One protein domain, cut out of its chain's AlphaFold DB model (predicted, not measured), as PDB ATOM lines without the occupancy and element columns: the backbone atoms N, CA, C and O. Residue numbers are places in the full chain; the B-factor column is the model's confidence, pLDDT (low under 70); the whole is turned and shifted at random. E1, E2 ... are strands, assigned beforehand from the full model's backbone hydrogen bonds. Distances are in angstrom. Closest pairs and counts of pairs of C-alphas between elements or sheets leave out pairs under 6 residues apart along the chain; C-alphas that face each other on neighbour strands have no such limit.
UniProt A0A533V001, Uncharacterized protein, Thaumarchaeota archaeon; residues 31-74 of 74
ATOM      1  N   SER A  31     248.947 285.528 202.957       96.25
ATOM      2  CA  SER A  31     248.886 286.877 203.512       96.25
ATOM      3  C   SER A  31     249.988 287.753 202.922       96.25
ATOM      4  O   SER A  31     250.971 287.247 202.380       96.25
ATOM      5  N   ILE A  32     249.830 289.070 203.013       96.88
ATOM      6  CA  ILE A  32     250.784 290.056 202.493       96.88
ATOM      7  C   ILE A  32     251.085 291.122 203.540       96.88
ATOM      8  O   ILE A  32     250.319 291.300 204.487       96.88
ATOM      9  N   LEU A  33     252.191 291.840 203.372       97.62
ATOM     10  CA  LEU A  33     252.544 292.945 204.253       97.62
ATOM     11  C   LEU A  33     251.856 294.238 203.810       97.62
ATOM     12  O   LEU A  33     251.939 294.654 202.652       97.62
ATOM     13  N   VAL A  34     251.202 294.898 204.763       98.12
ATOM     14  CA  VAL A  34     250.463 296.143 204.553       98.12
ATOM     15  C   VAL A  34     250.877 297.161 205.608       98.12
ATOM     16  O   VAL A  34     250.866 296.875 206.802       98.12
ATOM     17  N   PHE A  35     251.232 298.362 205.169       97.62
ATOM     18  CA  PHE A  35     251.520 299.499 206.027       97.62
ATOM     19  C   PHE A  35     250.227 300.247 206.349       97.62
ATOM     20  O   PHE A  35     249.578 300.790 205.449       97.62
ATOM     21  N   ILE A  36     249.877 300.284 207.631       96.56
ATOM     22  CA  ILE A  36     248.672 300.910 208.174       96.56
ATOM     23  C   ILE A  36     249.116 301.816 209.333       96.56
ATOM     24  O   ILE A  36     249.708 301.345 210.301       96.56
ATOM     25  N   TYR A  37     248.891 303.127 209.210       93.25
ATOM     26  CA  TYR A  37     249.217 304.152 210.225       93.25
ATOM     27  C   TYR A  37     250.594 304.037 210.881       93.25
ATOM     28  O   TYR A  37     250.719 304.075 212.101       93.25
ATOM     29  N   GLY A  38     251.654 303.893 210.086       94.19
ATOM     30  CA  GLY A  38     253.006 303.825 210.647       94.19
ATOM     31  C   GLY A  38     253.469 302.416 211.010       94.19
ATOM     32  O   GLY A  38     254.639 302.244 211.333       94.19
ATOM     33  N   THR A  39     252.591 301.412 210.937       97.06
ATOM     34  CA  THR A  39     252.881 300.040 211.373       97.06
ATOM     35  C   THR A  39     252.676 299.047 210.233       97.06
ATOM     36  O   THR A  39     251.761 299.189 209.424       97.06
ATOM     37  N   ILE A  40     253.541 298.036 210.151       97.75
ATOM     38  CA  ILE A  40     253.435 296.954 209.166       97.75
ATOM     39  C   ILE A  40     252.648 295.801 209.784       97.75
ATOM     40  O   ILE A  40     253.004 295.302 210.849       97.75
ATOM     41  N   TYR A  41     251.618 295.350 209.079       97.62
ATOM     42  CA  TYR A  41     250.794 294.206 209.448       97.62
ATOM     43  C   TYR A  41     250.888 293.122 208.382       97.62
ATOM     44  O   TYR A  41     250.933 293.415 207.189       97.62
ATOM     45  N   GLN A  42     250.861 291.864 208.815       97.25
ATOM     46  CA  GLN A  42     250.629 290.726 207.935       97.25
ATOM     47  C   GLN A  42     249.119 290.504 207.819       97.25
ATOM     48  O   GLN A  42     248.448 290.217 208.808       97.25
ATOM     49  N   VAL A  43     248.581 290.671 206.614       97.62
ATOM     50  CA  VAL A  43     247.140 290.732 206.359       97.62
ATOM     51  C   VAL A  43     246.728 289.602 205.411       97.62
ATOM     52  O   VAL A  43     247.312 289.487 204.329       97.62
ATOM     53  N   PRO A  44     245.735 288.763 205.767       97.00
ATOM     54  CA  PRO A  44     245.178 287.768 204.856       97.00
ATOM     55  C   PRO A  44     244.653 288.392 203.557       97.00
ATOM     56  O   PRO A  44     244.080 289.479 203.548       97.00
ATOM     57  N   ILE A  45     244.816 287.687 202.438       95.62
ATOM     58  CA  ILE A  45     244.622 288.282 201.103       95.62
ATOM     59  C   ILE A  45     243.196 288.768 200.775       95.62
ATOM     60  O   ILE A  45     243.020 289.561 199.854       95.62
ATOM     61  N   TYR A  46     242.181 288.321 201.515       93.50
ATOM     62  CA  TYR A  46     240.776 288.715 201.325       93.50
ATOM     63  C   TYR A  46     240.240 289.606 202.454       93.50
ATOM     64  O   TYR A  46     239.030 289.765 202.601       93.50
ATOM     65  N   SER A  47     241.125 290.176 203.272       96.62
ATOM     66  CA  SER A  47     240.742 291.086 204.351       96.62
ATOM     67  C   SER A  47     240.340 292.472 203.842       96.62
ATOM     68  O   SER A  47     240.619 292.865 202.707       96.62
ATOM     69  N   TYR A  48     239.707 293.230 204.734       96.88
ATOM     70  CA  TYR A  48     239.444 294.651 204.561       96.88
ATOM     71  C   TYR A  48     240.467 295.450 205.362       96.88
ATOM     72  O   TYR A  48     240.787 295.096 206.497       96.88
ATOM     73  N   VAL A  49     240.975 296.519 204.767       96.75
ATOM     74  CA  VAL A  49     241.944 297.433 205.379       96.75
ATOM     75  C   VAL A  49     241.468 298.870 205.191       96.75
ATOM     76  O   VAL A  49     240.637 299.121 204.317       96.75
ATOM     77  N   PRO A  50     241.969 299.836 205.966       96.88
ATOM     78  CA  PRO A  50     241.652 301.231 205.707       96.88
ATOM     79  C   PRO A  50     242.069 301.686 204.308       96.88
ATOM     80  O   PRO A  50     243.112 301.262 203.805       96.88
ATOM     81  N   VAL A  51     241.299 302.587 203.695       95.50
ATOM     82  CA  VAL A  51     241.531 303.058 202.311       95.50
ATOM     83  C   VAL A  51     242.945 303.611 202.083       95.50
ATOM     84  O   VAL A  51     243.509 303.419 201.010       95.50
ATOM     85  N   ASN A  52     243.548 304.243 203.092       94.06
ATOM     86  CA  ASN A  52     244.881 304.849 202.988       94.06
ATOM     87  C   ASN A  52     246.042 303.863 203.230       94.06
ATOM     88  O   ASN A  52     247.205 304.276 203.288       94.06
ATOM     89  N   SER A  53     245.744 302.574 203.392       96.94
ATOM     90  CA  SER A  53     246.751 301.527 203.579       96.94
ATOM     91  C   SER A  53     247.635 301.372 202.343       96.94
ATOM     92  O   SER A  53     247.189 301.555 201.209       96.94
ATOM     93  N   LYS A  54     248.896 300.981 202.543       96.88
ATOM     94  CA  LYS A  54     249.848 300.760 201.445       96.88
ATOM     95  C   LYS A  54     250.358 299.328 201.457       96.88
ATOM     96  O   LYS A  54     250.922 298.882 202.448       96.88
ATOM     97  N   ILE A  55     250.191 298.618 200.346       97.31
ATOM     98  CA  ILE A  55     250.770 297.279 200.174       97.31
ATOM     99  C   ILE A  55     252.282 297.417 199.984       97.31
ATOM    100  O   ILE A  55     252.728 298.184 199.123       97.31
ATOM    101  N   LEU A  56     253.056 296.674 200.777       96.31
ATOM    102  CA  LEU A  56     254.507 296.645 200.642       96.31
ATOM    103  C   LEU A  56     254.901 295.844 199.405       96.31
ATOM    104  O   LEU A  56     254.410 294.740 199.157       96.31
ATOM    105  N   ARG A  57     255.829 296.420 198.650       94.38
ATOM    106  CA  ARG A  57     256.398 295.840 197.442       94.38
ATOM    107  C   ARG A  57     257.909 295.875 197.549       94.38
ATOM    108  O   ARG A  57     258.468 296.815 198.112       94.38
ATOM    109  N   GLU A  58     258.541 294.837 197.034       92.56
ATOM    110  CA  GLU A  58     259.984 294.779 196.869       92.56
ATOM    111  C   GLU A  58     260.396 295.831 195.825       92.56
ATOM    112  O   GLU A  58     259.708 296.031 194.822       92.56
ATOM    113  N   SER A  59     261.455 296.585 196.118       90.12
ATOM    114  CA  SER A  59     261.784 297.819 195.402       90.12
ATOM    115  C   SER A  59     262.270 297.601 193.972       90.12
ATOM    116  O   SER A  59     262.035 298.464 193.131       90.12
ATOM    117  N   GLU A  60     262.946 296.488 193.688       90.88
ATOM    118  CA  GLU A  60     263.553 296.232 192.378       90.88
ATOM    119  C   GLU A  60     262.551 295.631 191.387       90.88
ATOM    120  O   GLU A  60     262.489 296.030 190.225       90.88
ATOM    121  N   THR A  61     261.738 294.681 191.844       88.56
ATOM    122  CA  THR A  61     260.804 293.914 191.010       88.56
ATOM    123  C   THR A  61     259.368 294.421 191.088       88.56
ATOM    124  O   THR A  61     258.537 294.042 190.262       88.56
ATOM    125  N   GLY A  62     259.038 295.227 192.102       90.00
ATOM    126  CA  GLY A  62     257.669 295.648 192.392       90.00
ATOM    127  C   GLY A  62     256.766 294.520 192.905       90.00
ATOM    128  O   GLY A  62     255.565 294.738 193.074       90.00
ATOM    129  N   LYS A  63     257.302 293.316 193.160       90.00
ATOM    130  CA  LYS A  63     256.524 292.176 193.662       90.00
ATOM    131  C   LYS A  63     256.000 292.462 195.068       90.00
ATOM    132  O   LYS A  63     256.706 293.014 195.908       90.00
ATOM    133  N   ILE A  64     254.764 292.048 195.338       94.56
ATOM    134  CA  ILE A  64     254.168 292.144 196.676       94.56
ATOM    135  C   ILE A  64     254.967 291.286 197.662       94.56
ATOM    136  O   ILE A  64     255.284 290.133 197.379       94.56
ATOM    137  N   ILE A  65     255.258 291.842 198.838       94.75
ATOM    138  CA  ILE A  65     255.916 291.109 199.923       94.75
ATOM    139  C   ILE A  65     254.848 290.392 200.752       94.75
ATOM    140  O   ILE A  65     253.904 291.020 201.235       94.75
ATOM    141  N   GLY A  66     254.988 289.081 200.947       93.88
ATOM    142  CA  GLY A  66     254.015 288.295 201.697       93.88
ATOM    143  C   GLY A  66     254.407 286.839 201.907       93.88
ATOM    144  O   GLY A  66     255.453 286.382 201.454       93.88
ATOM    145  N   VAL A  67     253.527 286.111 202.589       93.31
ATOM    146  CA  VAL A  67     253.631 284.667 202.801       93.31
ATOM    147  C   VAL A  67     252.914 283.955 201.662       93.31
ATOM    148  O   VAL A  67     251.737 284.205 201.397       93.31
ATOM    149  N   SER A  68     253.627 283.068 200.979       91.06
ATOM    150  CA  SER A  68     253.084 282.239 199.904       91.06
ATOM    151  C   SER A  68     252.270 281.067 200.451       91.06
ATOM    152  O   SER A  68     252.675 280.442 201.427       91.06
ATOM    153  N   LYS A  69     251.177 280.701 199.768       90.12
ATOM    154  CA  LYS A  69     250.387 279.498 200.092       90.12
ATOM    155  C   LYS A  69     251.125 278.192 199.822       90.12
ATOM    156  O   LYS A  69     250.818 277.183 200.445       90.12
ATOM    157  N   TYR A  70     252.035 278.184 198.850       85.06
ATOM    158  CA  TYR A  70     252.622 276.951 198.314       85.06
ATOM    159  C   TYR A  70     254.162 276.939 198.385       85.06
ATOM    160  O   TYR A  70     254.804 276.217 197.629       85.06
ATOM    161  N   GLY A  71     254.769 277.720 199.289       72.81
ATOM    162  CA  GLY A  71     256.231 277.808 199.451       72.81
ATOM    163  C   GLY A  71     256.900 278.871 198.564       72.81
ATOM    164  O   GLY A  71     256.244 279.802 198.103       72.81
ATOM    165  N   TYR A  72     258.215 278.788 198.350       55.44
ATOM    166  CA  TYR A  72     258.971 279.821 197.624       55.44
ATOM    167  C   TYR A  72     258.597 279.883 196.134       55.44
ATOM    168  O   TYR A  72     258.732 278.899 195.411       55.44
ATOM    169  N   PHE A  73     258.202 281.070 195.668       57.09
ATOM    170  CA  PHE A  73     258.119 281.404 194.246       57.09
ATOM    171  C   PHE A  73     259.157 282.483 193.929       57.09
ATOM    172  O   PHE A  73     259.238 283.486 194.636       57.09
ATOM    173  N   THR A  74     259.949 282.238 192.884       46.22
ATOM    174  CA  THR A  74     261.031 283.105 192.388       46.22
ATOM    175  C   THR A  74     260.528 284.344 191.664       46.22
ATOM    176  O   THR A  74     259.505 284.279 190.941       46.22
TER     177      THR A  74
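Overview. This is residues 31 to 74 of the 74 residues of an uncharacterized protein of Thaumarchaeota archaeon (UniProt A0A533V001). A two-strand hairpin, E1 and E2, makes the body of this small domain, and the far side of E1 is lined by two short stretches in turn: E4 beside its first residues, and residues 54 to 55 beside residues 34 to 35. Between those two stretches a loop sticks out, with residues 58 to 63 standing free, while E3 is a short strand off the sheet on the way from E2 to residues 54 to 55. The printed part has 44 residues with no named helix and four named strands, E1, E2, E3 and E4 along the chain; the sheet's order is E2, E1, E4, all antiparallel. The class is all strand, though only 18 of the 44 residues are in named strands. The whole is only just compact, close to loose, with a radius of gyration of the C-alphas of 10.9 A and spans of 30 by 23 by 14 A.

Along the chain. Begin at C-alpha 31, at (248.886, 286.877, 203.512); from there E1, residues 31 to 36, runs 14.8 A to C-alpha 36 at (248.672, 300.910, 208.174). E2, residues 39 to 44, then runs 15.9 A. Look next for E3 at residues 48 to 50, 7.0 A long. E4, residues 66 to 68, is 6.4 A long and ends at C-alpha 68, at (253.084, 282.239, 199.904).

Arrangement. Start from E1, the inner strand of the sheet. E1 and E2 form a hairpin of antiparallel neighbours, with 147 degrees between their N-to-C directions; N 34 and O 41 are 2.9 A apart and N 41 and O 34 are 2.8 A apart, within hydrogen-bond range. E4, an edge strand like E2, is antiparallel to E1 at 171 degrees. There the C-alphas of Ile 32 and Gly 66 face each other at 3.8 A, and N 67 and O 31 are within hydrogen-bond range at 2.8 A. Residues 34 to 35 of E1 also pair, antiparallel, with residues 54 to 55. E3 pairs with no named strand; its closest C-alpha to E1 is that of Pro 50, 7.4 A from that of Ile 36. E3 is apart from E2 and from E4.

Size, cuts and confidence. Look for the two C-alphas farthest apart at Tyr 37 and Thr 74, 30.0 A from each other. The printed part has no cut and ends at residue 74, the chain's last residue. The links from E1 to E2 and from E2 to E3 are tight; the link from E3 to E4, residues 51 to 65, is long. In the B-factor column the mean pLDDT of the printed part is 91.3, and the model's confidence is under 70 at residues 72 to 74.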